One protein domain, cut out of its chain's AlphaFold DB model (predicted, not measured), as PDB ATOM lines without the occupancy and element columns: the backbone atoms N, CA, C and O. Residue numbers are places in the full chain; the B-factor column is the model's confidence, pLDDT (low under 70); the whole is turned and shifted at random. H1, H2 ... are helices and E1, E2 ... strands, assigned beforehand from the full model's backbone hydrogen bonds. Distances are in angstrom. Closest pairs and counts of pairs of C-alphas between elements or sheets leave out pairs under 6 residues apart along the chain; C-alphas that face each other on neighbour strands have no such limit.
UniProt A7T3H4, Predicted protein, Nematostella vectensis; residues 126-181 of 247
ATOM      1  N   ARG A 126     194.343 150.445 212.705       81.00
ATOM      2  CA  ARG A 126     193.668 150.703 211.418       81.00
ATOM      3  C   ARG A 126     193.733 152.167 210.958       81.00
ATOM      4  O   ARG A 126     193.775 152.391 209.751       81.00
ATOM      5  N   SER A 127     193.779 153.124 211.886       82.44
ATOM      6  CA  SER A 127     193.919 154.562 211.602       82.44
ATOM      7  C   SER A 127     195.263 154.947 210.978       82.44
ATOM      8  O   SER A 127     195.356 155.978 210.327       82.44
ATOM      9  N   LEU A 128     196.296 154.110 211.124       84.62
ATOM     10  CA  LEU A 128     197.604 154.308 210.489       84.62
ATOM     11  C   LEU A 128     197.673 153.711 209.074       84.62
ATOM     12  O   LEU A 128     198.720 153.741 208.432       84.62
ATOM     13  N   CYS A 129     196.577 153.125 208.584       86.69
ATOM     14  CA  CYS A 129     196.507 152.632 207.218       86.69
ATOM     15  C   CYS A 129     196.607 153.814 206.235       86.69
ATOM     16  O   CYS A 129     195.824 154.750 206.356       86.69
ATOM     17  N   PRO A 130     197.460 153.755 205.196       83.00
ATOM     18  CA  PRO A 130     197.537 154.813 204.182       83.00
ATOM     19  C   PRO A 130     196.231 155.059 203.412       83.00
ATOM     20  O   PRO A 130     196.057 156.113 202.821       83.00
ATOM     21  N   ALA A 131     195.323 154.078 203.397       83.06
ATOM     22  CA  ALA A 131     193.993 154.198 202.795       83.06
ATOM     23  C   ALA A 131     192.897 154.438 203.848       83.06
ATOM     24  O   ALA A 131     191.722 154.165 203.601       83.06
ATOM     25  N   TYR A 132     193.270 154.828 205.067       85.75
ATOM     26  CA  TYR A 132     192.303 155.209 206.083       85.75
ATOM     27  C   TYR A 132     191.615 156.514 205.673       85.75
ATOM     28  O   TYR A 132     192.264 157.439 205.193       85.75
ATOM     29  N   ASN A 133     190.300 156.576 205.852       84.62
ATOM     30  CA  ASN A 133     189.555 157.801 205.597       84.62
ATOM     31  C   ASN A 133     189.777 158.759 206.766       84.62
ATOM     32  O   ASN A 133     189.552 158.373 207.910       84.62
ATOM     33  N   CYS A 134     190.175 159.991 206.473       83.12
ATOM     34  CA  CYS A 134     190.273 161.057 207.461       83.12
ATOM     35  C   CYS A 134     189.114 162.032 207.260       83.12
ATOM     36  O   CYS A 134     188.935 162.564 206.161       83.12
ATOM     37  N   GLU A 135     188.322 162.273 208.303       85.88
ATOM     38  CA  GLU A 135     187.289 163.300 208.265       85.88
ATOM     39  C   GLU A 135     187.932 164.691 208.184       85.88
ATOM     40  O   GLU A 135     188.603 165.131 209.115       85.88
ATOM     41  N   LEU A 136     187.721 165.386 207.063       85.31
ATOM     42  CA  LEU A 136     188.234 166.745 206.855       85.31
ATOM     43  C   LEU A 136     187.265 167.818 207.364       85.31
ATOM     44  O   LEU A 136     187.683 168.782 207.996       85.31
ATOM     45  N   ALA A 137     185.969 167.664 207.089       85.44
ATOM     46  CA  ALA A 137     184.961 168.661 207.428       85.44
ATOM     47  C   ALA A 137     183.569 168.039 207.592       85.44
ATOM     48  O   ALA A 137     183.234 167.040 206.951       85.44
ATOM     49  N   VAL A 138     182.736 168.683 208.411       89.44
ATOM     50  CA  VAL A 138     181.305 168.382 208.543       89.44
ATOM     51  C   VAL A 138     180.522 169.633 208.175       89.44
ATOM     52  O   VAL A 138     180.617 170.656 208.848       89.44
ATOM     53  N   ILE A 139     179.733 169.547 207.106       88.00
ATOM     54  CA  ILE A 139     178.938 170.667 206.599       88.00
ATOM     55  C   ILE A 139     177.481 170.427 206.968       88.00
ATOM     56  O   ILE A 139     176.878 169.443 206.540       88.00
ATOM     57  N   ASN A 140     176.898 171.345 207.734       90.12
ATOM     58  CA  ASN A 140     175.464 171.347 207.982       90.12
ATOM     59  C   ASN A 140     174.778 172.306 207.008       90.12
ATOM     60  O   ASN A 140     174.814 173.523 207.184       90.12
ATOM     61  N   GLY A 141     174.156 171.762 205.969       88.38
ATOM     62  CA  GLY A 141     173.446 172.564 204.989       88.38
ATOM     63  C   GLY A 141     172.920 171.736 203.825       88.38
ATOM     64  O   GLY A 141     173.193 170.538 203.728       88.38
ATOM     65  N   PRO A 142     172.140 172.358 202.927       85.00
ATOM     66  CA  PRO A 142     171.715 171.684 201.716       85.00
ATOM     67  C   PRO A 142     172.937 171.370 200.849       85.00
ATOM     68  O   PRO A 142     173.838 172.192 200.700       85.00
ATOM     69  N   GLU A 143     172.932 170.201 200.216       84.38
ATOM     70  CA  GLU A 143     173.924 169.821 199.214       84.38
ATOM     71  C   GLU A 143     173.706 170.692 197.963       84.38
ATOM     72  O   GLU A 143     173.043 170.281 197.010       84.38
ATOM     73  N   LYS A 144     174.231 171.922 197.978       83.75
ATOM     74  CA  LYS A 144     174.238 172.894 196.872       83.75
ATOM     75  C   LYS A 144     175.659 173.389 196.629       83.75
ATOM     76  O   LYS A 144     176.467 173.417 197.553       83.75
ATOM     77  N   TYR A 145     175.947 173.808 195.397       83.00
ATOM     78  CA  TYR A 145     177.278 174.297 195.024       83.00
ATOM     79  C   TYR A 145     177.718 175.461 195.915       83.00
ATOM     80  O   TYR A 145     178.822 175.437 196.440       83.00
ATOM     81  N   GLU A 146     176.839 176.438 196.136       84.69
ATOM     82  CA  GLU A 146     177.145 177.642 196.912       84.69
ATOM     83  C   GLU A 146     177.456 177.303 198.374       84.69
ATOM     84  O   GLU A 146     178.413 177.816 198.937       84.69
ATOM     85  N   THR A 147     176.681 176.390 198.969       87.44
ATOM     86  CA  THR A 147     176.904 175.932 200.345       87.44
ATOM     87  C   THR A 147     178.243 175.217 200.479       87.44
ATOM     88  O   THR A 147     178.973 175.491 201.424       87.44
ATOM     89  N   ILE A 148     178.585 174.331 199.540       85.69
ATOM     90  CA  ILE A 148     179.857 173.598 199.565       85.69
ATOM     91  C   ILE A 148     181.034 174.556 199.347       85.69
ATOM     92  O   ILE A 148     182.001 174.498 200.097       85.69
ATOM     93  N   ALA A 149     180.932 175.448 198.358       85.25
ATOM     94  CA  ALA A 149     181.986 176.394 198.008       85.25
ATOM     95  C   ALA A 149     182.304 177.364 199.154       85.25
ATOM     96  O   ALA A 149     183.472 177.621 199.412       85.25
ATOM     97  N   GLU A 150     181.286 177.868 199.856       88.94
ATOM     98  CA  GLU A 150     181.491 178.748 201.009       88.94
ATOM     99  C   GLU A 150     182.003 177.968 202.229       88.94
ATOM    100  O   GLU A 150     182.948 178.391 202.884       88.94
ATOM    101  N   SER A 151     181.411 176.802 202.526       90.50
ATOM    102  CA  SER A 151     181.736 176.050 203.752       90.50
ATOM    103  C   SER A 151     183.124 175.408 203.726       90.50
ATOM    104  O   SER A 151     183.684 175.147 204.786       90.50
ATOM    105  N   LEU A 152     183.655 175.103 202.538       89.62
ATOM    106  CA  LEU A 152     184.983 174.507 202.357       89.62
ATOM    107  C   LEU A 152     186.001 175.493 201.789       89.62
ATOM    108  O   LEU A 152     187.073 175.061 201.385       89.62
ATOM    109  N   LYS A 153     185.681 176.789 201.730       89.88
ATOM    110  CA  LYS A 153     186.526 177.792 201.080       89.88
ATOM    111  C   LYS A 153     187.972 177.739 201.577       89.88
ATOM    112  O   LYS A 153     188.873 177.571 200.766       89.88
ATOM    113  N   ASP A 154     188.163 177.797 202.892       90.25
ATOM    114  CA  ASP A 154     189.495 177.807 203.507       90.25
ATOM    115  C   ASP A 154     190.264 176.506 203.203       90.25
ATOM    116  O   ASP A 154     191.435 176.533 202.843       90.25
ATOM    117  N   VAL A 155     189.575 175.358 203.249       89.94
ATOM    118  CA  VAL A 155     190.162 174.042 202.930       89.94
ATOM    119  C   VAL A 155     190.561 173.953 201.457       89.94
ATOM    120  O   VAL A 155     191.607 173.400 201.133       89.94
ATOM    121  N   LEU A 156     189.728 174.472 200.554       88.19
ATOM    122  CA  LEU A 156     190.016 174.487 199.122       88.19
ATOM    123  C   LEU A 156     191.195 175.413 198.808       88.19
ATOM    124  O   LEU A 156     192.058 175.015 198.040       88.19
ATOM    125  N   GLU A 157     191.278 176.584 199.446       88.12
ATOM    126  CA  GLU A 157     192.417 177.500 199.294       88.12
ATOM    127  C   GLU A 157     193.736 176.858 199.765       88.12
ATOM    128  O   GLU A 157     194.764 177.008 199.105       88.12
ATOM    129  N   GLU A 158     193.716 176.094 200.863       90.12
ATOM    130  CA  GLU A 158     194.884 175.326 201.315       90.12
ATOM    131  C   GLU A 158     195.268 174.211 200.332       90.12
ATOM    132  O   GLU A 158     196.448 174.043 200.021       90.12
ATOM    133  N   ILE A 159     194.290 173.456 199.820       88.50
ATOM    134  CA  ILE A 159     194.536 172.401 198.825       88.50
ATOM    135  C   ILE A 159     195.123 172.998 197.546       88.50
ATOM    136  O   ILE A 159     196.103 172.460 197.030       88.50
ATOM    137  N   ASP A 160     194.558 174.106 197.063       88.56
ATOM    138  CA  ASP A 160     195.014 174.797 195.858       88.56
ATOM    139  C   ASP A 160     196.470 175.264 196.025       88.56
ATOM    140  O   ASP A 160     197.294 175.021 195.147       88.56
ATOM    141  N   ALA A 161     196.831 175.826 197.186       89.12
ATOM    142  CA  ALA A 161     198.209 176.228 197.474       89.12
ATOM    143  C   ALA A 161     199.193 175.043 197.447       89.12
ATOM    144  O   ALA A 161     200.270 175.136 196.855       89.12
ATOM    145  N   VAL A 162     198.827 173.902 198.044       88.56
ATOM    146  CA  VAL A 162     199.680 172.699 198.019       88.56
ATOM    147  C   VAL A 162     199.762 172.108 196.609       88.56
ATOM    148  O   VAL A 162     200.806 171.584 196.217       88.56
ATOM    149  N   GLN A 163     198.681 172.177 195.832       88.69
ATOM    150  CA  GLN A 163     198.659 171.696 194.455       88.69
ATOM    151  C   GLN A 163     199.519 172.565 193.525       88.69
ATOM    152  O   GLN A 163     200.187 172.012 192.649       88.69
ATOM    153  N   ASP A 164     199.554 173.881 193.749       88.69
ATOM    154  CA  ASP A 164     200.419 174.824 193.031       88.69
ATOM    155  C   ASP A 164     201.910 174.569 193.313       88.69
ATOM    156  O   ASP A 164     202.728 174.580 192.388       88.69
ATOM    157  N   ASP A 165     202.265 174.278 194.569       89.19
ATOM    158  CA  ASP A 165     203.633 173.904 194.946       89.19
ATOM    159  C   ASP A 165     204.006 172.493 194.451       89.19
ATOM    160  O   ASP A 165     205.161 172.222 194.103       89.19
ATOM    161  N   GLY A 166     203.034 171.576 194.421       88.81
ATOM    162  CA  GLY A 166     203.181 170.189 193.967       88.81
ATOM    163  C   GLY A 166     203.939 169.273 194.937       88.81
ATOM    164  O   GLY A 166     204.236 168.121 194.603       88.81
ATOM    165  N   TYR A 167     204.275 169.754 196.137       90.00
ATOM    166  CA  TYR A 167     204.954 168.970 197.167       90.00
ATOM    167  C   TYR A 167     204.573 169.406 198.586       90.00
ATOM    168  O   TYR A 167     204.185 170.541 198.830       90.00
ATOM    169  N   VAL A 168     204.766 168.500 199.545       89.12
ATOM    170  CA  VAL A 168     204.730 168.784 200.986       89.12
ATOM    171  C   VAL A 168     206.096 168.505 201.605       89.12
ATOM    172  O   VAL A 168     206.786 167.561 201.210       89.12
ATOM    173  N   GLU A 169     206.522 169.329 202.562       89.94
ATOM    174  CA  GLU A 169     207.789 169.144 203.275       89.94
ATOM    175  C   GLU A 169     207.545 168.533 204.657       89.94
ATOM    176  O   GLU A 169     206.874 169.122 205.500       89.94
ATOM    177  N   LEU A 170     208.099 167.341 204.890       88.19
ATOM    178  CA  LEU A 170     208.024 166.627 206.165       88.19
ATOM    179  C   LEU A 170     209.435 166.222 206.590       88.19
ATOM    180  O   LEU A 170     210.153 165.574 205.829       88.19
ATOM    181  N   ASP A 171     209.851 166.623 207.793       91.06
ATOM    182  CA  ASP A 171     211.179 166.332 208.359       91.06
ATOM    183  C   ASP A 171     212.353 166.692 207.422       91.06
ATOM    184  O   ASP A 171     213.327 165.946 207.286       91.06
ATOM    185  N   GLY A 172     212.244 167.830 206.724       90.44
ATOM    186  CA  GLY A 172     213.246 168.300 205.759       90.44
ATOM    187  C   GLY A 172     213.298 167.498 204.452       90.44
ATOM    188  O   GLY A 172     214.251 167.629 203.681       90.44
ATOM    189  N   LYS A 173     212.304 166.639 204.192       90.75
ATOM    190  CA  LYS A 173     212.151 165.894 202.938       90.75
ATOM    191  C   LYS A 173     210.953 166.414 202.162       90.75
ATOM    192  O   LYS A 173     209.843 166.471 202.685       90.75
ATOM    193  N   LYS A 174     211.174 166.719 200.884       92.75
ATOM    194  CA  LYS A 174     210.111 167.079 199.943       92.75
ATOM    195  C   LYS A 174     209.456 165.821 199.386       92.75
ATOM    196  O   LYS A 174     210.137 164.970 198.814       92.75
ATOM    197  N   ILE A 175     208.148 165.716 199.562       92.00
ATOM    198  CA  ILE A 175     207.316 164.627 199.062       92.00
ATOM    199  C   ILE A 175     206.379 165.222 198.021       92.00
ATOM    200  O   ILE A 175     205.553 166.063 198.357       92.00
ATOM    201  N   ASN A 176     206.505 164.792 196.769       92.00
ATOM    202  CA  ASN A 176     205.604 165.244 195.713       92.00
ATOM    203  C   ASN A 176     204.198 164.697 195.957       92.00
ATOM    204  O   ASN A 176     204.045 163.523 196.312       92.00
ATOM    205  N   VAL A 177     203.192 165.537 195.744       88.31
ATOM    206  CA  VAL A 177     201.789 165.187 195.963       88.31
ATOM    207  C   VAL A 177     200.959 165.497 194.727       88.31
ATOM    208  O   VAL A 177     201.199 166.473 194.024       88.31
ATOM    209  N   GLU A 178     199.971 164.645 194.475       86.50
ATOM    210  CA  GLU A 178     198.963 164.837 193.439       86.50
ATOM    211  C   GLU A 178     197.591 164.605 194.076       86.50
ATOM    212  O   GLU A 178     197.370 163.590 194.743       86.50
ATOM    213  N   PHE A 179     196.683 165.566 193.905       84.44
ATOM    214  CA  PHE A 179     195.339 165.503 194.463       84.44
ATOM    215  C   PHE A 179     194.342 165.013 193.421       84.44
ATOM    216  O   PHE A 179     194.295 165.501 192.293       84.44
ATOM    217  N   PHE A 180     193.484 164.086 193.839       85.38
ATOM    218  CA  PHE A 180     192.376 163.594 193.032       85.38
ATOM    219  C   PHE A 180     191.061 163.841 193.759       85.38
ATOM    220  O   PHE A 180     190.865 163.383 194.886       85.38
ATOM    221  N   LEU A 181     190.132 164.532 193.098       84.25
ATOM    222  CA  LEU A 181     188.774 164.688 193.605       84.25
ATOM    223  C   LEU A 181     187.969 163.416 193.315       84.25
ATOM    224  O   LEU A 181     187.640 163.117 192.166       84.25
TER     225      LEU A 181
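This is residues 126 to 181 of the 247 residues of the protein "Predicted protein" of Nematostella vectensis (UniProt A7T3H4). This is a loose, open chain in which helix H1, helix H2 and a small hairpin of strands E1 and E2 follow one another along the longest axis, with a corner between the two helices and the hairpin at the end away from H1. A long stretch without a named element, residues 126 to 144, leads to H1, and its residues 126 to 135 stick out from the body. The printed part has 56 residues, with two named helices and two named strands in the order H1, H2, E1, E2; the class is mixed, and the two-stranded sheet, order E1 - E2, is antiparallel. The whole is loose, with a radius of gyration of the C-alphas of 14.2 A and spans of 41 by 31 by 17 A.

Residues 126 to 135 stand free. H1, residues 145 to 151, and H2, residues 153 to 165, meet only through their link. Every O i to N i+4 pair is within hydrogen-bond range in H1 and H2. H2 has one pair of C-alphas within 8 A of E1, residues 167 to 170: those of Val 162 and Val 168, 7.0 A apart. E1 and E2, residues 173 to 176, form an antiparallel hairpin at 151 degrees; N 168 and O 175 are within hydrogen-bond range at 2.8 A, and N 170 and O 173 at 2.9 A. H1 is apart from E1 and E2, and H2 is apart from E2.

H1 begins at C-alpha 145 (177.278, 174.297, 195.024) and is 10.0 A long. H2 is 18.6 A long and ends at C-alpha 165 (203.633, 173.904, 194.946). E1 and E2 are each 9.8 A long, and E2 ends at C-alpha 176 (205.604, 165.244, 195.713).

The two C-alphas farthest apart, those of Pro 142 and Gly 172, are 41.9 A apart. The printed part has no cut, and the links H1 to H2, H2 to E1 and E1 to E2 are tight. The mean pLDDT of the printed part is 87.4, and no printed residue is under 70.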